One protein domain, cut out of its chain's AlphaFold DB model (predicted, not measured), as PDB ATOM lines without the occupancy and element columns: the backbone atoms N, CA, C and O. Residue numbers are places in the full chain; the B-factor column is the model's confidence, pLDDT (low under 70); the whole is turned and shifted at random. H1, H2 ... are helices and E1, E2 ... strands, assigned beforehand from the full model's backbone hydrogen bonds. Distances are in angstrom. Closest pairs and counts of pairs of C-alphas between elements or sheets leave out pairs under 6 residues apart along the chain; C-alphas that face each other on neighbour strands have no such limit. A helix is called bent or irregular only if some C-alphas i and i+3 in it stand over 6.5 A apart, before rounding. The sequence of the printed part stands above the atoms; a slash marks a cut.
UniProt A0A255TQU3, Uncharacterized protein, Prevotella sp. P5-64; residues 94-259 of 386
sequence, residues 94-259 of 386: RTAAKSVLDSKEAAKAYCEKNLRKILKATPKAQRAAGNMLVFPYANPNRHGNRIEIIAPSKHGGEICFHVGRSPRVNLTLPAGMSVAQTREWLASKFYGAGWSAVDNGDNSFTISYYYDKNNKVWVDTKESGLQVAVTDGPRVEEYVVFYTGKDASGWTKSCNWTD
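This is residues 94 to 259 of the 386 residues of an uncharacterized protein of Prevotella sp. P5-64 (UniProt A0A255TQU3). A long two-stranded ribbon, E1 with E7, bends sharply partway along; helix H1 packs on one arm, and the other arm widens with E5 and E4 into a strongly twisted, curled sheet. There the small sheet E3 E2 E6 makes a partial, crossed sandwich with it, and H2 packs on E4, E5 and E1. The printed part has 166 residues, with two named helices and seven named strands in the order H1 E1 E2 E3 H2 E4 E5 E6 E7; the sheets, E4 E5 E1 E7 and E3 E2 E6, are antiparallel. The class is mixed, helices and strands; the whole is compact, with a radius of gyration of the C-alphas of 16.7 A and spans of 47, 37 and 25 A.

Residues 94 to 95 pair, parallel, with residues 133 to 134 of E1, residues 132 to 151. H1, residues 104 to 121, touches E1, the closest C-alphas being those of Ala 107 and Phe 135, 5.5 A apart. E1 bends by 122 degrees at residue 143, and its antiparallel neighbour E7, residues 227 to 243, bends by 101 degrees at residue 232; N 137 and O 237 are 2.9 A apart, N 146 and O 231 2.9 A. E2, residues 157 to 163, forms a hairpin with E3, residues 169 to 173, with N 159 and O 171 2.8 A apart. H2, residues 179 to 187, is on the sheet of E1 at a height of 6.0 A, on the opposite face from H1, whose height is 7.7 A: three layers, helices on both faces of a sheet. H2 touches E4, residues 195 to 199, the closest C-alphas being those of Ala 187 and Ala 197, 5.2 A apart. E4 forms a hairpin with E5, residues 204 to 209, with N 198 and O 206 2.9 A apart; E5 also pairs with E1, N 147 and O 205 being 2.8 A apart. E6, residues 217 to 220, pairs with E2, N 162 and O 218 being 2.9 A apart. The two sheets form a sandwich, two sheets face to face, their strands at 55 degrees. In H2 every O i to N i+4 pair is within hydrogen-bond range; in H1, 12 of 14 are.

H1 begins at C-alpha 104 (290.363, 265.823, 281.182) and spans 23.6 A; it is irregular, with C-alphas 113 and 116 7.8 A apart. E1 spans 27.8 A, E2 20.4 A and E5 17.1 A. E7 spans 35.0 A and ends at C-alpha 243 (305.539, 271.901, 291.597).

The C-alphas farthest apart, those of Arg 165 and Ser 249, are 49.5 A apart. The printed part has no cut, and no link between named elements is long. Residues 244 to 259 hold no named element, but residues 257 to 258 pair, antiparallel, with residues 242 to 243 of E7. The mean pLDDT of the printed part is 90.9; residues 165 to 167 and 213 are under 70.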
ATOM      1  N   ARG A  94     299.395 279.108 286.534       90.56
ATOM      2  CA  ARG A  94     299.625 279.501 285.135       90.56
ATOM      3  C   ARG A  94     299.009 278.516 284.165       90.56
ATOM      4  O   ARG A  94     299.270 277.319 284.265       90.56
ATOM      5  N   THR A  95     298.266 279.023 283.189       94.12
ATOM      6  CA  THR A  95     297.793 278.207 282.077       94.12
ATOM      7  C   THR A  95     298.952 277.861 281.150       94.12
ATOM      8  O   THR A  95     299.718 278.717 280.712       94.12
ATOM      9  N   ALA A  96     299.115 276.564 280.915       94.19
ATOM     10  CA  ALA A  96     300.224 275.971 280.183       94.19
ATOM     11  C   ALA A  96     299.797 275.375 278.830       94.19
ATOM     12  O   ALA A  96     300.655 275.041 278.008       94.19
ATOM     13  N   ALA A  97     298.488 275.252 278.588       93.00
ATOM     14  CA  ALA A  97     297.933 274.985 277.265       93.00
ATOM     15  C   ALA A  97     297.712 276.298 276.495       93.00
ATOM     16  O   ALA A  97     297.557 277.359 277.089       93.00
ATOM     17  N   LYS A  98     297.686 276.222 275.161       90.44
ATOM     18  CA  LYS A  98     297.418 277.381 274.287       90.44
ATOM     19  C   LYS A  98     295.927 277.653 274.055       90.44
ATOM     20  O   LYS A  98     295.580 278.657 273.447       90.44
ATOM     21  N   SER A  99     295.075 276.714 274.443       94.69
ATOM     22  CA  SER A  99     293.626 276.755 274.278       94.69
ATOM     23  C   SER A  99     292.991 275.732 275.220       94.69
ATOM     24  O   SER A  99     293.685 274.858 275.755       94.69
ATOM     25  N   VAL A 100     291.668 275.807 275.367       97.06
ATOM     26  CA  VAL A 100     290.862 274.771 276.024       97.06
ATOM     27  C   VAL A 100     290.998 273.451 275.262       97.06
ATOM     28  O   VAL A 100     291.001 273.439 274.031       97.06
ATOM     29  N   LEU A 101     291.135 272.356 276.005       98.00
ATOM     30  CA  LEU A 101     291.198 270.987 275.493       98.00
ATOM     31  C   LEU A 101     289.834 270.295 275.639       98.00
ATOM     32  O   LEU A 101     289.015 270.690 276.464       98.00
ATOM     33  N   ASP A 102     289.577 269.249 274.861       96.69
ATOM     34  CA  ASP A 102     288.215 268.699 274.754       96.69
ATOM     35  C   ASP A 102     287.761 267.900 275.986       96.69
ATOM     36  O   ASP A 102     286.565 267.772 276.238       96.69
ATOM     37  N   SER A 103     288.702 267.355 276.764       97.12
ATOM     38  CA  SER A 103     288.407 266.574 277.968       97.12
ATOM     39  C   SER A 103     289.569 266.574 278.963       97.12
ATOM     40  O   SER A 103     290.688 267.001 278.651       97.12
ATOM     41  N   LYS A 104     289.325 266.036 280.164       96.88
ATOM     42  CA  LYS A 104     290.363 265.823 281.182       96.88
ATOM     43  C   LYS A 104     291.474 264.900 280.675       96.88
ATOM     44  O   LYS A 104     292.650 265.150 280.930       96.88
ATOM     45  N   GLU A 105     291.121 263.853 279.937       97.94
ATOM     46  CA  GLU A 105     292.052 262.890 279.342       97.94
ATOM     47  C   GLU A 105     292.913 263.563 278.269       97.94
ATOM     48  O   GLU A 105     294.130 263.377 278.254       97.94
ATOM     49  N   ALA A 106     292.310 264.411 277.429       98.12
ATOM     50  CA  ALA A 106     293.045 265.213 276.453       98.12
ATOM     51  C   ALA A 106     294.007 266.200 277.138       98.12
ATOM     52  O   ALA A 106     295.153 266.351 276.706       98.12
ATOM     53  N   ALA A 107     293.584 266.823 278.243       98.06
ATOM     54  CA  ALA A 107     294.432 267.688 279.062       98.06
ATOM     55  C   ALA A 107     295.618 266.956 279.685       98.06
ATOM     56  O   ALA A 107     296.754 267.437 279.600       98.06
ATOM     57  N   LYS A 108     295.381 265.763 280.230       97.81
ATOM     58  CA  LYS A 108     296.433 264.902 280.765       97.81
ATOM     59  C   LYS A 108     297.425 264.478 279.679       97.81
ATOM     60  O   LYS A 108     298.624 264.698 279.840       97.81
ATOM     61  N   ALA A 109     296.941 263.979 278.542       98.06
ATOM     62  CA  ALA A 109     297.790 263.574 277.421       98.06
ATOM     63  C   ALA A 109     298.610 264.750 276.856       98.06
ATOM     64  O   ALA A 109     299.793 264.606 276.527       98.06
ATOM     65  N   TYR A 110     298.015 265.946 276.776       97.81
ATOM     66  CA  TYR A 110     298.732 267.155 276.379       97.81
ATOM     67  C   TYR A 110     299.841 267.504 277.376       97.81
ATOM     68  O   TYR A 110     300.958 267.816 276.948       97.81
ATOM     69  N   CYS A 111     299.550 267.450 278.679       97.00
ATOM     70  CA  CYS A 111     300.532 267.673 279.733       97.00
ATOM     71  C   CYS A 111     301.703 266.695 279.596       97.00
ATOM     72  O   CYS A 111     302.837 267.136 279.432       97.00
ATOM     73  N   GLU A 112     301.443 265.388 279.554       96.25
ATOM     74  CA  GLU A 112     302.476 264.348 279.432       96.25
ATOM     75  C   GLU A 112     303.389 264.576 278.216       96.25
ATOM     76  O   GLU A 112     304.616 264.523 278.325       96.25
ATOM     77  N   LYS A 113     302.805 264.935 277.065       96.88
ATOM     78  CA  LYS A 113     303.551 265.207 275.829       96.88
ATOM     79  C   LYS A 113     304.373 266.500 275.876       96.88
ATOM     80  O   LYS A 113     305.451 266.565 275.280       96.88
ATOM     81  N   ASN A 114     303.874 267.555 276.526       96.50
ATOM     82  CA  ASN A 114     304.431 268.910 276.398       96.50
ATOM     83  C   ASN A 114     305.147 269.432 277.650       96.50
ATOM     84  O   ASN A 114     305.875 270.424 277.540       96.50
ATOM     85  N   LEU A 115     305.003 268.785 278.811       95.88
ATOM     86  CA  LEU A 115     305.485 269.297 280.098       95.88
ATOM     87  C   LEU A 115     306.963 269.688 280.029       95.88
ATOM     88  O   LEU A 115     307.312 270.835 280.290       95.88
ATOM     89  N   ARG A 116     307.845 268.799 279.555       95.69
ATOM     90  CA  ARG A 116     309.290 269.090 279.460       95.69
ATOM     91  C   ARG A 116     309.597 270.340 278.627       95.69
ATOM     92  O   ARG A 116     310.517 271.089 278.964       95.69
ATOM     93  N   LYS A 117     308.851 270.570 277.543       96.00
ATOM     94  CA  LYS A 117     309.003 271.755 276.686       96.00
ATOM     95  C   LYS A 117     308.550 273.016 277.424       96.00
ATOM     96  O   LYS A 117     309.287 273.999 277.429       96.00
ATOM     97  N   ILE A 118     307.397 272.959 278.090       95.50
ATOM     98  CA  ILE A 118     306.840 274.055 278.897       95.50
ATOM     99  C   ILE A 118     307.809 274.444 280.023       95.50
ATOM    100  O   ILE A 118     308.152 275.620 280.176       95.50
ATOM    101  N   LEU A 119     308.336 273.460 280.756       95.81
ATOM    102  CA  LEU A 119     309.277 273.692 281.854       95.81
ATOM    103  C   LEU A 119     310.559 274.387 281.386       95.81
ATOM    104  O   LEU A 119     311.037 275.305 282.053       95.81
ATOM    105  N   LYS A 120     311.103 273.984 280.229       94.94
ATOM    106  CA  LYS A 120     312.297 274.610 279.641       94.94
ATOM    107  C   LYS A 120     312.034 276.037 279.163       94.94
ATOM    108  O   LYS A 120     312.867 276.904 279.414       94.94
ATOM    109  N   ALA A 121     310.897 276.270 278.505       94.75
ATOM    110  CA  ALA A 121     310.521 277.575 277.958       94.75
ATOM    111  C   ALA A 121     310.145 278.600 279.040       94.75
ATOM    112  O   ALA A 121     310.238 279.802 278.811       94.75
ATOM    113  N   THR A 122     309.749 278.138 280.229       93.94
ATOM    114  CA  THR A 122     309.380 279.010 281.347       93.94
ATOM    115  C   THR A 122     310.562 279.901 281.775       93.94
ATOM    116  O   THR A 122     311.607 279.354 282.154       93.94
ATOM    117  N   PRO A 123     310.425 281.241 281.805       93.00
ATOM    118  CA  PRO A 123     311.482 282.151 282.256       93.00
ATOM    119  C   PRO A 123     311.939 281.861 283.689       93.00
ATOM    120  O   PRO A 123     311.109 281.563 284.546       93.00
ATOM    121  N   LYS A 124     313.245 281.996 283.977       92.44
ATOM    122  CA  LYS A 124     313.809 281.728 285.320       92.44
ATOM    123  C   LYS A 124     313.119 282.528 286.429       92.44
ATOM    124  O   LYS A 124     312.827 281.954 287.469       92.44
ATOM    125  N   ALA A 125     312.793 283.796 286.175       92.00
ATOM    126  CA  ALA A 125     312.105 284.672 287.129       92.00
ATOM    127  C   ALA A 125     310.704 284.176 287.535       92.00
ATOM    128  O   ALA A 125     310.172 284.600 288.551       92.00
ATOM    129  N   GLN A 126     310.105 283.267 286.758       91.12
ATOM    130  CA  GLN A 126     308.799 282.679 287.055       91.12
ATOM    131  C   GLN A 126     308.905 281.259 287.639       91.12
ATOM    132  O   GLN A 126     307.897 280.563 287.758       91.12
ATOM    133  N   ARG A 127     310.112 280.767 287.942       93.69
ATOM    134  CA  ARG A 127     310.333 279.432 288.518       93.69
ATOM    135  C   ARG A 127     310.431 279.572 290.032       93.69
ATOM    136  O   ARG A 127     311.413 280.106 290.530       93.69
ATOM    137  N   ALA A 128     309.415 279.106 290.743       92.75
ATOM    138  CA  ALA A 128     309.321 279.215 292.193       92.75
ATOM    139  C   ALA A 128     308.562 278.016 292.771       92.75
ATOM    140  O   ALA A 128     307.788 277.369 292.056       92.75
ATOM    141  N   ALA A 129     308.784 277.747 294.059       92.19
ATOM    142  CA  ALA A 129     308.013 276.779 294.831       92.19
ATOM    143  C   ALA A 129     306.510 277.104 294.794       92.19
ATOM    144  O   ALA A 129     306.111 278.257 294.608       92.19
ATOM    145  N   GLY A 130     305.671 276.076 294.938       91.69
ATOM    146  CA  GLY A 130     304.217 276.250 294.982       91.69
ATOM    147  C   GLY A 130     303.551 276.533 293.635       91.69
ATOM    148  O   GLY A 130     302.336 276.714 293.565       91.69
ATOM    149  N   ASN A 131     304.324 276.607 292.553       94.00
ATOM    150  CA  ASN A 131     303.772 276.860 291.232       94.00
ATOM    151  C   ASN A 131     302.872 275.720 290.754       94.00
ATOM    152  O   ASN A 131     303.160 274.545 290.960       94.00
ATOM    153  N   MET A 132     301.824 276.090 290.030       94.75
ATOM    154  CA  MET A 132     300.914 275.178 289.355       94.75
ATOM    155  C   MET A 132     300.906 275.470 287.862       94.75
ATOM    156  O   MET A 132     300.879 276.636 287.451       94.75
ATOM    157  N   LEU A 133     300.879 274.410 287.060       95.50
ATOM    158  CA  LEU A 133     300.585 274.493 285.636       95.50
ATOM    159  C   LEU A 133     299.198 273.917 285.384       95.50
ATOM    160  O   LEU A 133     298.866 272.838 285.871       95.50
ATOM    161  N   VAL A 134     298.405 274.665 284.630       95.31
ATOM    162  CA  VAL A 134     296.997 274.383 284.371       95.31
ATOM    163  C   VAL A 134     296.806 274.053 282.904       95.31
ATOM    164  O   VAL A 134     297.287 274.759 282.018       95.31
ATOM    165  N   PHE A 135     296.059 272.991 282.660       97.31
ATOM    166  CA  PHE A 135     295.649 272.541 281.344       97.31
ATOM    167  C   PHE A 135     294.115 272.587 281.314       97.31
ATOM    168  O   PHE A 135     293.472 271.656 281.813       97.31
ATOM    169  N   PRO A 136     293.525 273.699 280.838       96.81
ATOM    170  CA  PRO A 136     292.082 273.879 280.810       96.81
ATOM    171  C   PRO A 136     291.423 272.874 279.866       96.81
ATOM    172  O   PRO A 136     291.934 272.614 278.774       96.81
ATOM    173  N   TYR A 137     290.268 272.344 280.262       97.44
ATOM    174  CA  TYR A 137     289.455 271.476 279.419       97.44
ATOM    175  C   TYR A 137     287.961 271.784 279.525       97.44
ATOM    176  O   TYR A 137     287.481 272.267 280.548       97.44
ATOM    177  N   ALA A 138     287.217 271.508 278.460       96.31
ATOM    178  CA  ALA A 138     285.779 271.708 278.411       96.31
ATOM    179  C   ALA A 138     285.043 270.624 279.214       96.31
ATOM    180  O   ALA A 138     285.318 269.433 279.088       96.31
ATOM    181  N   ASN A 139     284.062 271.033 280.016       93.81
ATOM    182  CA  ASN A 139     283.079 270.152 280.629       93.81
ATOM    183  C   ASN A 139     281.703 270.428 279.993       93.81
ATOM    184  O   ASN A 139     281.005 271.346 280.432       93.81
ATOM    185  N   PRO A 140     281.288 269.643 278.982       91.44
ATOM    186  CA  PRO A 140     280.039 269.877 278.252       91.44
ATOM    187  C   PRO A 140     278.779 269.679 279.104       91.44
ATOM    188  O   PRO A 140     277.716 270.172 278.748       91.44
ATOM    189  N   ASN A 141     278.890 269.010 280.256       90.38
ATOM    190  CA  ASN A 141     277.762 268.755 281.156       90.38
ATOM    191  C   ASN A 141     277.470 269.926 282.104       90.38
ATOM    192  O   ASN A 141     276.604 269.829 282.978       90.38
ATOM    193  N   ARG A 142     278.238 271.014 282.010       88.81
ATOM    194  CA  ARG A 142     278.104 272.190 282.865       88.81
ATOM    195  C   ARG A 142     278.159 273.442 282.011       88.81
ATOM    196  O   ARG A 142     278.922 273.521 281.059       88.81
ATOM    197  N   HIS A 143     277.374 274.432 282.397       89.75
ATOM    198  CA  HIS A 143     277.288 275.710 281.707       89.75
ATOM    199  C   HIS A 143     278.419 276.661 282.104       89.75
ATOM    200  O   HIS A 143     278.821 276.718 283.273       89.75
ATOM    201  N   GLY A 144     278.918 277.415 281.130       92.00
ATOM    202  CA  GLY A 144     279.897 278.473 281.312       92.00
ATOM    203  C   GLY A 144     279.725 279.572 280.269       92.00
ATOM    204  O   GLY A 144     279.013 279.429 279.282       92.00
ATOM    205  N   ASN A 145     280.388 280.700 280.493       93.44
ATOM    206  CA  ASN A 145     280.387 281.823 279.566       93.44
ATOM    207  C   ASN A 145     281.840 282.145 279.233       93.44
ATOM    208  O   ASN A 145     282.619 282.505 280.121       93.44
ATOM    209  N   ARG A 146     282.216 281.990 277.965       95.12
ATOM    210  CA  ARG A 146     283.537 282.382 277.475       95.12
ATOM    211  C   ARG A 146     283.530 283.883 277.217       95.12
ATOM    212  O   ARG A 146     282.648 284.394 276.533       95.12
ATOM    213  N   ILE A 147     284.525 284.569 277.757       95.38
ATOM    214  CA  ILE A 147     284.736 286.004 277.610       95.38
ATOM    215  C   ILE A 147     286.036 286.190 276.846       95.38
ATOM    216  O   ILE A 147     287.120 285.936 277.369       95.38
ATOM    217  N   GLU A 148     285.916 286.604 275.594       96.50
ATOM    218  CA  GLU A 148     287.039 286.916 274.719       96.50
ATOM    219  C   GLU A 148     287.366 288.400 274.784       96.50
ATOM    220  O   GLU A 148     286.483 289.245 274.653       96.50
ATOM    221  N   ILE A 149     288.642 288.715 274.974       96.00
ATOM    222  CA  ILE A 149     289.132 290.088 274.998       96.00
ATOM    223  C   ILE A 149     289.501 290.481 273.573       96.00
ATOM    224  O   ILE A 149     290.507 290.027 273.029       96.00
ATOM    225  N   ILE A 150     288.686 291.355 272.987       95.31
ATOM    226  CA  ILE A 150     288.859 291.855 271.620       95.31
ATOM    227  C   ILE A 150     289.918 292.958 271.606       95.31
ATOM    228  O   ILE A 150     290.830 292.949 270.783       95.31
ATOM    229  N   ALA A 151     289.812 293.904 272.543       92.19
ATOM    230  CA  ALA A 151     290.756 295.004 272.684       92.19
ATOM    231  C   ALA A 151     290.948 295.367 274.164       92.19
ATOM    232  O   ALA A 151     289.962 295.437 274.906       92.19
ATOM    233  N   PRO A 152     292.196 295.613 274.607       90.94
ATOM    234  CA  PRO A 152     292.483 295.968 275.989       90.94
ATOM    235  C   PRO A 152     292.042 297.399 276.313       90.94
ATOM    236  O   PRO A 152     291.912 298.250 275.430       90.94
ATOM    237  N   SER A 153     291.889 297.688 277.606       90.75
ATOM    238  CA  SER A 153     291.667 299.055 278.079       90.75
ATOM    239  C   SER A 153     292.952 299.889 278.029       90.75
ATOM    240  O   SER A 153     294.000 299.481 278.533       90.75
ATOM    241  N   LYS A 154     292.858 301.109 277.484       88.31
ATOM    242  CA  LYS A 154     293.961 302.085 277.501       88.31
ATOM    243  C   LYS A 154     294.078 302.847 278.824       88.31
ATOM    244  O   LYS A 154     295.186 303.219 279.195       88.31
ATOM    245  N   HIS A 155     292.967 303.073 279.525       89.19
ATOM    246  CA  HIS A 155     292.894 304.000 280.666       89.19
ATOM    247  C   HIS A 155     292.507 303.333 281.994       89.19
ATOM    248  O   HIS A 155     292.562 303.981 283.034       89.19
ATOM    249  N   GLY A 156     292.178 302.038 281.981       92.88
ATOM    250  CA  GLY A 156     291.592 301.355 283.131       92.88
ATOM    251  C   GLY A 156     290.153 301.808 283.385       92.88
ATOM    252  O   GLY A 156     289.579 302.531 282.575       92.88
ATOM    253  N   GLY A 157     289.569 301.361 284.495       92.38
ATOM    254  CA  GLY A 157     288.220 301.749 284.929       92.38
ATOM    255  C   GLY A 157     287.406 300.577 285.470       92.38
ATOM    256  O   GLY A 157     287.912 299.459 285.582       92.38
ATOM    257  N   GLU A 158     286.152 300.824 285.840       93.44
ATOM    258  CA  GLU A 158     285.292 299.786 286.409       93.44
ATOM    259  C   GLU A 158     284.802 298.796 285.339       93.44
ATOM    260  O   GLU A 158     284.480 299.151 284.201       93.44
ATOM    261  N   ILE A 159     284.772 297.520 285.721       92.75
ATOM    262  CA  ILE A 159     284.125 296.430 284.998       92.75
ATOM    263  C   ILE A 159     283.151 295.767 285.956       92.75
ATOM    264  O   ILE A 159     283.522 295.426 287.082       92.75
ATOM    265  N   CYS A 160     281.931 295.525 285.491       90.94
ATOM    266  CA  CYS A 160     280.904 294.863 286.279       90.94
ATOM    267  C   CYS A 160     280.465 293.557 285.612       90.94
ATOM    268  O   CYS A 160     280.020 293.540 284.466       90.94
ATOM    269  N   PHE A 161     280.567 292.451 286.346       89.81
ATOM    270  CA  PHE A 161     280.062 291.142 285.943       89.81
ATOM    271  C   PHE A 161     278.715 290.883 286.598       89.81
ATOM    272  O   PHE A 161     278.511 291.159 287.784       89.81
ATOM    273  N   HIS A 162     277.803 290.296 285.837       87.12
ATOM    274  CA  HIS A 162     276.447 290.030 286.284       87.12
ATOM    275  C   HIS A 162     275.976 288.649 285.842       87.12
ATOM    276  O   HIS A 162     276.352 288.186 284.771       87.12
ATOM    277  N   VAL A 163     275.097 288.038 286.637       84.62
ATOM    278  CA  VAL A 163     274.436 286.756 286.356       84.62
ATOM    279  C   VAL A 163     272.991 286.861 286.827       84.62
ATOM    280  O   VAL A 163     272.744 286.888 288.030       84.62
ATOM    281  N   GLY A 164     272.028 286.937 285.907       74.81
ATOM    282  CA  GLY A 164     270.601 287.011 286.254       74.81
ATOM    283  C   GLY A 164     270.287 288.051 287.349       74.81
ATOM    284  O   GLY A 164     270.623 289.226 287.223       74.81
ATOM    285  N   ARG A 165     269.648 287.619 288.447       66.12
ATOM    286  CA  ARG A 165     269.372 288.458 289.639       66.12
ATOM    287  C   ARG A 165     270.444 288.359 290.741       66.12
ATOM    288  O   ARG A 165     270.259 288.922 291.818       66.12
ATOM    289  N   SER A 166     271.527 287.621 290.505       67.50
ATOM    290  CA  SER A 166     272.588 287.349 291.483       67.50
ATOM    291  C   SER A 166     273.475 288.580 291.746       67.50
ATOM    292  O   SER A 166     273.410 289.564 291.001       67.50
ATOM    293  N   PRO A 167     274.310 288.558 292.807       65.50
ATOM    294  CA  PRO A 167     275.184 289.676 293.145       65.50
ATOM    295  C   PRO A 167     276.108 290.050 291.987       65.50
ATOM    296  O   PRO A 167     276.712 289.186 291.352       65.50
ATOM    297  N   ARG A 168     276.224 291.356 291.750       80.88
ATOM    298  CA  ARG A 168     277.178 291.933 290.803       80.88
ATOM    299  C   ARG A 168     278.589 291.848 291.371       80.88
ATOM    300  O   ARG A 168     278.772 292.002 292.581       80.88
ATOM    301  N   VAL A 169     279.569 291.642 290.500       84.81
ATOM    302  CA  VAL A 169     280.986 291.697 290.862       84.81
ATOM    303  C   VAL A 169     281.618 292.874 290.141       84.81
ATOM    304  O   VAL A 169     281.734 292.854 288.917       84.81
ATOM    305  N   ASN A 170     282.051 293.867 290.912       87.12
ATOM    306  CA  ASN A 170     282.717 295.052 290.386       87.12
ATOM    307  C   ASN A 170     284.226 294.908 290.577       87.12
ATOM    308  O   ASN A 170     284.696 294.572 291.669       87.12
ATOM    309  N   LEU A 171     284.978 295.158 289.512       89.31
ATOM    310  CA  LEU A 171     286.432 295.099 289.483       89.31
ATOM    311  C   LEU A 171     286.977 296.389 288.873       89.31
ATOM    312  O   LEU A 171     286.514 296.826 287.826       89.31
ATOM    313  N   THR A 172     288.007 296.965 289.487       91.38
ATOM    314  CA  THR A 172     288.727 298.107 288.913       91.38
ATOM    315  C   THR A 172     289.882 297.598 288.062       91.38
ATOM    316  O   THR A 172     290.874 297.094 288.592       91.38
ATOM    317  N   LEU A 173     289.744 297.699 286.742       92.44
ATOM    318  CA  LEU A 173     290.755 297.277 285.782       92.44
ATOM    319  C   LEU A 173     291.932 298.273 285.750       92.44
ATOM    320  O   LEU A 173     291.704 299.466 285.540       92.44
ATOM    321  N   PRO A 174     293.186 297.806 285.889       91.56
ATOM    322  CA  PRO A 174     294.371 298.618 285.640       91.56
ATOM    323  C   PRO A 174     294.490 299.083 284.183       91.56
ATOM    324  O   PRO A 174     294.145 298.356 283.250       91.56
ATOM    325  N   ALA A 175     295.051 300.273 283.988       90.31
ATOM    326  CA  ALA A 175     295.353 300.810 282.666       90.31
ATOM    327  C   ALA A 175     296.539 300.094 281.997       90.31
ATOM    328  O   ALA A 175     297.460 299.630 282.671       90.31
ATOM    329  N   GLY A 176     296.549 300.062 280.661       90.44
ATOM    330  CA  GLY A 176     297.743 299.732 279.874       90.44
ATOM    331  C   GLY A 176     298.155 298.257 279.865       90.44
ATOM    332  O   GLY A 176     299.243 297.937 279.387       90.44
ATOM    333  N   MET A 177     297.316 297.348 280.365       94.69
ATOM    334  CA  MET A 177     297.563 295.909 280.249       94.69
ATOM    335  C   MET A 177     297.364 295.438 278.804       94.69
ATOM    336  O   MET A 177     296.413 295.827 278.132       94.69
ATOM    337  N   SER A 178     298.229 294.542 278.327       94.31
ATOM    338  CA  SER A 178     297.999 293.819 277.070       94.31
ATOM    339  C   SER A 178     296.778 292.890 277.168       94.31
ATOM    340  O   SER A 178     296.254 292.643 278.256       94.31
ATOM    341  N   VAL A 179     296.335 292.327 276.039       93.50
ATOM    342  CA  VAL A 179     295.245 291.330 276.004       93.50
ATOM    343  C   VAL A 179     295.548 290.146 276.927       93.50
ATOM    344  O   VAL A 179     294.731 289.808 277.781       93.50
ATOM    345  N   ALA A 180     296.752 289.573 276.821       91.31
ATOM    346  CA  ALA A 180     297.174 288.451 277.655       91.31
ATOM    347  C   ALA A 180     297.214 288.827 279.144       91.31
ATOM    348  O   ALA A 180     296.659 288.110 279.970       91.31
ATOM    349  N   GLN A 181     297.785 289.985 279.490       92.50
ATOM    350  CA  GLN A 181     297.819 290.455 280.882       92.50
ATOM    351  C   GLN A 181     296.415 290.706 281.439       92.50
ATOM    352  O   GLN A 181     296.139 290.353 282.581       92.50
ATOM    353  N   THR A 182     295.515 291.273 280.632       93.19
ATOM    354  CA  THR A 182     294.123 291.514 281.025       93.19
ATOM    355  C   THR A 182     293.393 290.197 281.281       93.19
ATOM    356  O   THR A 182     292.719 290.066 282.301       93.19
ATOM    357  N   ARG A 183     293.570 289.198 280.405       93.25
ATOM    358  CA  ARG A 183     293.014 287.847 280.573       93.25
ATOM    359  C   ARG A 183     293.509 287.192 281.859       93.25
ATOM    360  O   ARG A 183     292.694 286.729 282.651       93.25
ATOM    361  N   GLU A 184     294.825 287.171 282.077       89.88
ATOM    362  CA  GLU A 184     295.441 286.573 283.271       89.88
ATOM    363  C   GLU A 184     294.944 287.267 284.536       89.88
ATOM    364  O   GLU A 184     294.549 286.614 285.504       89.88
ATOM    365  N   TRP A 185     294.899 288.599 284.507       90.56
ATOM    366  CA  TRP A 185     294.420 289.400 285.620       90.56
ATOM    367  C   TRP A 185     292.960 289.080 285.938       90.56
ATOM    368  O   TRP A 185     292.665 288.796 287.098       90.56
ATOM    369  N   LEU A 186     292.071 289.057 284.938       91.38
ATOM    370  CA  LEU A 186     290.648 288.753 285.119       91.38
ATOM    371  C   LEU A 186     290.419 287.317 285.598       91.38
ATOM    372  O   LEU A 186     289.635 287.118 286.524       91.38
ATOM    373  N   ALA A 187     291.118 286.330 285.036       89.81
ATOM    374  CA  ALA A 187     291.012 284.935 285.464       89.81
ATOM    375  C   ALA A 187     291.551 284.710 286.890       89.81
ATOM    376  O   ALA A 187     291.089 283.813 287.590       89.81
ATOM    377  N   SER A 188     292.494 285.542 287.346       84.25
ATOM    378  CA  SER A 188     293.047 285.475 288.705       84.25
ATOM    379  C   SER A 188     292.158 286.103 289.784       84.25
ATOM    380  O   SER A 188     292.468 285.981 290.972       84.25
ATOM    381  N   LYS A 189     291.092 286.826 289.407       84.75
ATOM    382  CA  LYS A 189     290.282 287.563 290.380       84.75
ATOM    383  C   LYS A 189     289.377 286.687 291.211       84.75
ATOM    384  O   LYS A 189     288.877 285.644 290.802       84.75
ATOM    385  N   PHE A 190     289.138 287.202 292.408       73.19
ATOM    386  CA  PHE A 190     288.153 286.683 293.320       73.19
ATOM    387  C   PHE A 190     286.781 287.286 292.991       73.19
ATOM    388  O   PHE A 190     286.555 288.474 293.209       73.19
ATOM    389  N   TYR A 191     285.873 286.457 292.476       77.56
ATOM    390  CA  TYR A 191     284.509 286.861 292.106       77.56
ATOM    391  C   TYR A 191     283.470 286.591 293.212       77.56
ATOM    392  O   TYR A 191     282.303 286.932 293.056       77.56
ATOM    393  N   GLY A 192     283.867 286.006 294.346       72.44
ATOM    394  CA  GLY A 192     282.942 285.652 295.427       72.44
ATOM    395  C   GLY A 192     282.434 284.211 295.383       72.44
ATOM    396  O   GLY A 192     282.762 283.426 294.492       72.44
ATOM    397  N   ALA A 193     281.616 283.868 296.381       71.56
ATOM    398  CA  ALA A 193     280.948 282.572 296.481       71.56
ATOM    399  C   ALA A 193     280.114 282.276 295.224       71.56
ATOM    400  O   ALA A 193     279.500 283.178 294.657       71.56
ATOM    401  N   GLY A 194     280.072 281.018 294.786       75.25
ATOM    402  CA  GLY A 194     279.347 280.636 293.570       75.25
ATOM    403  C   GLY A 194     280.146 280.759 292.274       75.25
ATOM    404  O   GLY A 194     279.861 280.036 291.324       75.25
ATOM    405  N   TRP A 195     281.145 281.640 292.211       81.88
ATOM    406  CA  TRP A 195     281.844 281.953 290.968       81.88
ATOM    407  C   TRP A 195     283.132 281.147 290.783       81.88
ATOM    408  O   TRP A 195     283.886 280.909 291.728       81.88
ATOM    409  N   SER A 196     283.427 280.786 289.536       85.56
ATOM    410  CA  SER A 196     284.750 280.317 289.119       85.56
ATOM    411  C   SER A 196     285.140 280.930 287.783       85.56
ATOM    412  O   SER A 196     284.292 281.034 286.898       85.56
ATOM    413  N   ALA A 197     286.417 281.278 287.637       90.25
ATOM    414  CA  ALA A 197     287.011 281.755 286.397       90.25
ATOM    415  C   ALA A 197     288.233 280.894 286.054       90.25
ATOM    416  O   ALA A 197     289.035 280.589 286.937       90.25
ATOM    417  N   VAL A 198     288.351 280.494 284.790       92.75
ATOM    418  CA  VAL A 198     289.473 279.703 284.276       92.75
ATOM    419  C   VAL A 198     290.037 280.380 283.042       92.75
ATOM    420  O   VAL A 198     289.310 280.740 282.119       92.75
ATOM    421  N   ASP A 199     291.348 280.553 283.039       94.75
ATOM    422  CA  ASP A 199     292.098 281.030 281.892       94.75
ATOM    423  C   ASP A 199     292.173 279.946 280.805       94.75
ATOM    424  O   ASP A 199     292.715 278.863 281.038       94.75
ATOM    425  N   ASN A 200     291.675 280.265 279.609       95.38
ATOM    426  CA  ASN A 200     291.605 279.335 278.487       95.38
ATOM    427  C   ASN A 200     292.935 279.192 277.728       95.38
ATOM    428  O   ASN A 200     293.056 278.298 276.895       95.38
ATOM    429  N   GLY A 201     293.933 280.040 278.000       92.19
ATOM    430  CA  GLY A 201     295.252 280.006 277.356       92.19
ATOM    431  C   GLY A 201     295.329 280.711 275.996       92.19
ATOM    432  O   GLY A 201     296.425 280.867 275.457       92.19
ATOM    433  N   ASP A 202     294.191 281.165 275.468       93.62
ATOM    434  CA  ASP A 202     294.063 282.002 274.272       93.62
ATOM    435  C   ASP A 202     293.815 283.475 274.673       93.62
ATOM    436  O   ASP A 202     294.348 283.939 275.679       93.62
ATOM    437  N   ASN A 203     293.033 284.242 273.906       94.50
ATOM    438  CA  ASN A 203     292.623 285.606 274.273       94.50
ATOM    439  C   ASN A 203     291.350 285.641 275.141       94.50
ATOM    440  O   ASN A 203     290.699 286.682 275.247       94.50
ATOM    441  N   SER A 204     290.964 284.517 275.751       96.00
ATOM    442  CA  SER A 204     289.718 284.392 276.502       96.00
ATOM    443  C   SER A 204     289.881 283.739 277.870       96.00
ATOM    444  O   SER A 204     290.871 283.080 278.176       96.00
ATOM    445  N   PHE A 205     288.870 283.899 278.709       95.62
ATOM    446  CA  PHE A 205     288.701 283.115 279.925       95.62
ATOM    447  C   PHE A 205     287.242 282.684 280.031       95.62
ATOM    448  O   PHE A 205     286.356 283.316 279.456       95.62
ATOM    449  N   THR A 206     286.980 281.604 280.753       94.50
ATOM    450  CA  THR A 206     285.620 281.120 280.985       94.50
ATOM    451  C   THR A 206     285.216 281.392 282.418       94.50
ATOM    452  O   THR A 206     285.945 281.057 283.349       94.50
ATOM    453  N   ILE A 207     284.031 281.969 282.598       92.06
ATOM    454  CA  ILE A 207     283.430 282.233 283.902       92.06
ATOM    455  C   ILE A 207     282.123 281.449 284.059       92.06
ATOM    456  O   ILE A 207     281.350 281.292 283.111       92.06
ATOM    457  N   SER A 208     281.864 280.935 285.259       89.00
ATOM    458  CA  SER A 208     280.634 280.202 285.585       89.00
ATOM    459  C   SER A 208     280.166 280.496 287.006       89.00
ATOM    460  O   SER A 208     280.996 280.699 287.895       89.00
ATOM    461  N   TYR A 209     278.850 280.442 287.227       86.38
ATOM    462  CA  TYR A 209     278.223 280.601 288.538       86.38
ATOM    463  C   TYR A 209     277.445 279.333 288.916       86.38
ATOM    464  O   TYR A 209     276.387 279.051 288.366       86.38
ATOM    465  N   TYR A 210     277.966 278.525 289.842       78.69
ATOM    466  CA  TYR A 210     277.449 277.167 290.070       78.69
ATOM    467  C   TYR A 210     276.104 277.105 290.807       78.69
ATOM    468  O   TYR A 210     275.458 276.056 290.780       78.69
ATOM    469  N   TYR A 211     275.676 278.194 291.457       76.19
ATOM    470  CA  TYR A 211     274.345 278.277 292.067       76.19
ATOM    471  C   TYR A 211     273.234 278.464 291.031       76.19
ATOM    472  O   TYR A 211     272.082 278.173 291.335       76.19
ATOM    473  N   ASP A 212     273.566 278.912 289.818       74.56
ATOM    474  CA  ASP A 212     272.605 279.006 288.726       74.56
ATOM    475  C   ASP A 212     273.225 278.505 287.423       74.56
ATOM    476  O   ASP A 212     273.876 279.237 286.677       74.56
ATOM    477  N   LYS A 213     273.008 277.213 287.170       68.69
ATOM    478  CA  LYS A 213     273.614 276.471 286.063       68.69
ATOM    479  C   LYS A 213     273.089 276.874 284.683       68.69
ATOM    480  O   LYS A 213     273.555 276.297 283.715       68.69
ATOM    481  N   ASN A 214     272.123 277.788 284.588       71.69
ATOM    482  CA  ASN A 214     271.508 278.167 283.315       71.69
ATOM    483  C   ASN A 214     271.633 279.667 283.011       71.69
ATOM    484  O   ASN A 214     271.194 280.113 281.949       71.69
ATOM    485  N   ASN A 215     272.198 280.468 283.919       74.69
ATOM    486  CA  ASN A 215     272.264 281.908 283.710       74.69
ATOM    487  C   ASN A 215     273.453 282.331 282.849       74.69
ATOM    488  O   ASN A 215     274.609 281.973 283.080       74.69
ATOM    489  N   LYS A 216     273.155 283.231 281.914       83.62
ATOM    490  CA  LYS A 216     274.157 283.931 281.115       83.62
ATOM    491  C   LYS A 216     274.846 285.001 281.946       83.62
ATOM    492  O   LYS A 216     274.194 285.763 282.666       83.62
ATOM    493  N   VAL A 217     276.165 285.054 281.818       86.75
ATOM    494  CA  VAL A 217     276.976 286.124 282.387       86.75
ATOM    495  C   VAL A 217     276.968 287.281 281.399       86.75
ATOM    496  O   VAL A 217     277.173 287.069 280.207       86.75
ATOM    497  N   TRP A 218     276.760 288.504 281.875       87.38
ATOM    498  CA  TRP A 218     277.002 289.703 281.078       87.38
ATOM    499  C   TRP A 218     278.047 290.589 281.746       87.38
ATOM    500  O   TRP A 218     278.193 290.589 282.972       87.38
ATOM    501  N   VAL A 219     278.793 291.322 280.921       90.31
ATOM    502  CA  VAL A 219     279.902 292.171 281.357       90.31
ATOM    503  C   VAL A 219     279.630 293.594 280.890       90.31
ATOM    504  O   VAL A 219     279.491 293.829 279.691       90.31
ATOM    505  N   ASP A 220     279.547 294.530 281.830       91.31
ATOM    506  CA  ASP A 220     279.560 295.958 281.529       91.31
ATOM    507  C   ASP A 220     281.000 296.468 281.598       91.31
ATOM    508  O   ASP A 220     281.670 296.351 282.628       91.31
ATOM    509  N   THR A 221     281.481 297.002 280.478       91.50
ATOM    510  CA  THR A 221     282.840 297.518 280.321       91.50
ATOM    511  C   THR A 221     282.880 299.003 279.971       91.50
ATOM    512  O   THR A 221     283.965 299.517 279.695       91.50
ATOM    513  N   LYS A 222     281.739 299.711 279.978       85.75
ATOM    514  CA  LYS A 222     281.648 301.096 279.480       85.75
ATOM    515  C   LYS A 222     282.658 302.037 280.130       85.75
ATOM    516  O   LYS A 222     283.292 302.815 279.426       85.75
ATOM    517  N   GLU A 223     282.839 301.937 281.444       87.00
ATOM    518  CA  GLU A 223     283.744 302.816 282.192       87.00
ATOM    519  C   GLU A 223     285.220 302.445 282.034       87.00
ATOM    520  O   GLU A 223     286.085 303.308 282.140       87.00
ATOM    521  N   SER A 224     285.523 301.176 281.748       91.38
ATOM    522  CA  SER A 224     286.901 300.736 281.515       91.38
ATOM    523  C   SER A 224     287.357 300.899 280.067       91.38
ATOM    524  O   SER A 224     288.555 300.894 279.796       91.38
ATOM    525  N   GLY A 225     286.437 300.976 279.103       89.19
ATOM    526  CA  GLY A 225     286.766 300.947 277.676       89.19
ATOM    527  C   GLY A 225     287.337 299.606 277.189       89.19
ATOM    528  O   GLY A 225     287.866 299.536 276.080       89.19
ATOM    529  N   LEU A 226     287.253 298.544 278.000       94.25
ATOM    530  CA  LEU A 226     287.592 297.181 277.592       94.25
ATOM    531  C   LEU A 226     286.570 296.683 276.558       94.25
ATOM    532  O   LEU A 226     285.365 296.832 276.758       94.25
ATOM    533  N   GLN A 227     287.022 296.046 275.478       94.62
ATOM    534  CA  GLN A 227     286.117 295.416 274.513       94.62
ATOM    535  C   GLN A 227     286.147 293.904 274.680       94.62
ATOM    536  O   GLN A 227     287.205 293.282 274.554       94.62
ATOM    537  N   VAL A 228     284.979 293.321 274.942       95.31
ATOM    538  CA  VAL A 228     284.820 291.877 275.119       95.31
ATOM    539  C   VAL A 228     283.683 291.328 274.269       95.31
ATOM    540  O   VAL A 228     282.675 292.001 274.064       95.31
ATOM    541  N   ALA A 229     283.829 290.084 273.824       95.44
ATOM    542  CA  ALA A 229     282.723 289.262 273.353       95.44
ATOM    543  C   ALA A 229     282.400 288.215 274.416       95.44
ATOM    544  O   ALA A 229     283.301 287.563 274.944       95.44
ATOM    545  N   VAL A 230     281.113 288.043 274.714       94.62
ATOM    546  CA  VAL A 230     280.642 286.989 275.615       94.62
ATOM    547  C   VAL A 230     279.885 285.957 274.799       94.62
ATOM    548  O   VAL A 230     278.895 286.279 274.144       94.62
ATOM    549  N   THR A 231     280.355 284.716 274.840       94.06
ATOM    550  CA  THR A 231     279.741 283.587 274.143       94.06
ATOM    551  C   THR A 231     279.336 282.513 275.136       94.06
ATOM    552  O   THR A 231     280.112 282.133 276.016       94.06
ATOM    553  N   ASP A 232     278.117 282.021 274.960       91.44
ATOM    554  CA  ASP A 232     277.577 280.889 275.700       91.44
ATOM    555  C   ASP A 232     278.330 279.597 275.340       91.44
ATOM    556  O   ASP A 232     278.729 279.421 274.185       91.44
ATOM    557  N   GLY A 233     278.556 278.707 276.306       90.94
ATOM    558  CA  GLY A 233     279.334 277.498 276.066       90.94
ATOM    559  C   GLY A 233     279.485 276.563 277.267       90.94
ATOM    560  O   GLY A 233     278.848 276.735 278.310       90.94
ATOM    561  N   PRO A 234     280.334 275.532 277.130       92.25
ATOM    562  CA  PRO A 234     280.633 274.637 278.233       92.25
ATOM    563  C   PRO A 234     281.440 275.356 279.316       92.25
ATOM    564  O   PRO A 234     282.267 276.233 279.044       92.25
ATOM    565  N   ARG A 235     281.258 274.929 280.565       92.00
ATOM    566  CA  ARG A 235     282.166 275.278 281.658       92.00
ATOM    567  C   ARG A 235     283.556 274.760 281.317       92.00
ATOM    568  O   ARG A 235     283.695 273.652 280.811       92.00
ATOM    569  N   VAL A 236     284.583 275.524 281.665       94.06
ATOM    570  CA  VAL A 236     285.968 275.052 281.612       94.06
ATOM    571  C   VAL A 236     286.396 274.609 283.007       94.06
ATOM    572  O   VAL A 236     286.145 275.294 284.001       94.06
ATOM    573  N   GLU A 237     287.001 273.432 283.072       93.88
ATOM    574  CA  GLU A 237     287.640 272.855 284.250       93.88
ATOM    575  C   GLU A 237     289.147 272.711 284.002       93.88
ATOM    576  O   GLU A 237     289.666 273.095 282.956       93.88
ATOM    577  N   GLU A 238     289.880 272.218 284.996       94.12
ATOM    578  CA  GLU A 238     291.335 272.314 285.029       94.12
ATOM    579  C   GLU A 238     291.959 270.962 285.367       94.12
ATOM    580  O   GLU A 238     291.683 270.384 286.417       94.12
ATOM    581  N   TYR A 239     292.847 270.470 284.501       96.25
ATOM    582  CA  TYR A 239     293.852 269.495 284.912       96.25
ATOM    583  C   TYR A 239     295.076 270.261 285.410       96.25
ATOM    584  O   TYR A 239     295.568 271.158 284.723       96.25
ATOM    585  N   VAL A 240     295.547 269.952 286.616       95.75
ATOM    586  CA  VAL A 240     296.582 270.739 287.293       95.75
ATOM    587  C   VAL A 240     297.739 269.840 287.689       95.75
ATOM    588  O   VAL A 240     297.529 268.772 288.254       95.75
ATOM    589  N   VAL A 241     298.958 270.305 287.423       96.88
ATOM    590  CA  VAL A 241     300.182 269.732 287.991       96.88
ATOM    591  C   VAL A 241     300.857 270.748 288.903       96.88
ATOM    592  O   VAL A 241     300.966 271.936 288.584       96.88
ATOM    593  N   PHE A 242     301.312 270.266 290.047       96.38
ATOM    594  CA  PHE A 242     301.879 271.017 291.150       96.38
ATOM    595  C   PHE A 242     303.388 270.824 291.179       96.38
ATOM    596  O   PHE A 242     303.888 269.702 291.086       96.38
ATOM    597  N   TYR A 243     304.113 271.925 291.342       96.38
ATOM    598  CA  TYR A 243     305.539 271.901 291.597       96.38
ATOM    599  C   TYR A 243     305.800 271.695 293.092       96.38
ATOM    600  O   TYR A 243     305.413 272.534 293.910       96.38
ATOM    601  N   THR A 244     306.460 270.594 293.443       94.81
ATOM    602  CA  THR A 244     306.790 270.201 294.826       94.81
ATOM    603  C   THR A 244     308.248 270.466 295.196       94.81
ATOM    604  O   THR A 244     308.660 270.216 296.326       94.81
ATOM    605  N   GLY A 245     309.054 270.993 294.268       92.62
ATOM    606  CA  GLY A 245     310.422 271.397 294.579       92.62
ATOM    607  C   GLY A 245     310.481 272.653 295.456       92.62
ATOM    608  O   GLY A 245     309.620 273.529 295.377       92.62
ATOM    609  N   LYS A 246     311.538 272.749 296.271       88.38
ATOM    610  CA  LYS A 246     311.731 273.820 297.267       88.38
ATOM    611  C   LYS A 246     312.157 275.163 296.660       88.38
ATOM    612  O   LYS A 246     311.952 276.203 297.273       88.38
ATOM    613  N   ASP A 247     312.727 275.156 295.456       88.62
ATOM    614  CA  ASP A 247     313.256 276.347 294.787       88.62
ATOM    615  C   ASP A 247     313.328 276.172 293.257       88.62
ATOM    616  O   ASP A 247     312.882 275.177 292.694       88.62
ATOM    617  N   ALA A 248     313.909 277.142 292.548       91.75
ATOM    618  CA  ALA A 248     314.024 277.108 291.090       91.75
ATOM    619  C   ALA A 248     314.966 276.013 290.535       91.75
ATOM    620  O   ALA A 248     314.885 275.693 289.343       91.75
ATOM    621  N   SER A 249     315.866 275.444 291.346       91.81
ATOM    622  CA  SER A 249     316.886 274.476 290.907       91.81
ATOM    623  C   SER A 249     316.277 273.139 290.481       91.81
ATOM    624  O   SER A 249     316.772 272.469 289.571       91.81
ATOM    625  N   GLY A 250     315.155 272.759 291.093       93.44
ATOM    626  CA  GLY A 250     314.447 271.528 290.782       93.44
ATOM    627  C   GLY A 250     313.453 271.653 289.626       93.44
ATOM    628  O   GLY A 250     312.791 270.664 289.325       93.44
ATOM    629  N   TRP A 251     313.296 272.836 289.018       95.75
ATOM    630  CA  TRP A 251     312.163 273.169 288.142       95.75
ATOM    631  C   TRP A 251     311.992 272.215 286.961       95.75
ATOM    632  O   TRP A 251     310.882 271.863 286.586       95.75
ATOM    633  N   THR A 252     313.095 271.789 286.349       95.06
ATOM    634  CA  THR A 252     313.066 270.935 285.154       95.06
ATOM    635  C   THR A 252     313.120 269.441 285.471       95.06
ATOM    636  O   THR A 252     313.191 268.639 284.540       95.06
ATOM    637  N   LYS A 253     313.130 269.053 286.755       93.94
ATOM    638  CA  LYS A 253     313.125 267.649 287.184       93.94
ATOM    639  C   LYS A 253     311.680 267.162 287.235       93.94
ATOM    640  O   LYS A 253     310.890 267.694 288.008       93.94
ATOM    641  N   SER A 254     311.335 266.162 286.425       89.00
ATOM    642  CA  SER A 254     309.964 265.635 286.335       89.00
ATOM    643  C   SER A 254     309.443 265.088 287.664       89.00
ATOM    644  O   SER A 254     308.271 265.261 287.948       89.00
ATOM    645  N   CYS A 255     310.306 264.509 288.503       92.50
ATOM    646  CA  CYS A 255     309.928 264.003 289.828       92.50
ATOM    647  C   CYS A 255     309.441 265.086 290.809       92.50
ATOM    648  O   CYS A 255     308.822 264.752 291.809       92.50
ATOM    649  N   ASN A 256     309.690 266.368 290.523       95.88
ATOM    650  CA  ASN A 256     309.179 267.490 291.316       95.88
ATOM    651  C   ASN A 256     307.837 268.025 290.790       95.88
ATOM    652  O   ASN A 256     307.409 269.102 291.200       95.88
ATOM    653  N   TRP A 257     307.214 267.335 289.833       96.12
ATOM    654  CA  TRP A 257     305.914 267.679 289.274       96.12
ATOM    655  C   TRP A 257     304.961 266.505 289.452       96.12
ATOM    656  O   TRP A 257     305.256 265.389 289.034       96.12
ATOM    657  N   THR A 258     303.815 266.772 290.061       95.31
ATOM    658  CA  THR A 258     302.796 265.770 290.397       95.31
ATOM    659  C   THR A 258     301.417 266.345 290.115       95.31
ATOM    660  O   THR A 258     301.226 267.549 290.241       95.31
ATOM    661  N   ASP A 259     300.441 265.527 289.740       94.12
ATOM    662  CA  ASP A 259     299.037 265.945 289.629       94.12
ATOM    663  C   ASP A 259     298.258 265.790 290.944       94.12
ATOM    664  O   ASP A 259     297.049 266.020 290.995       94.12
TER     665      ASP A 259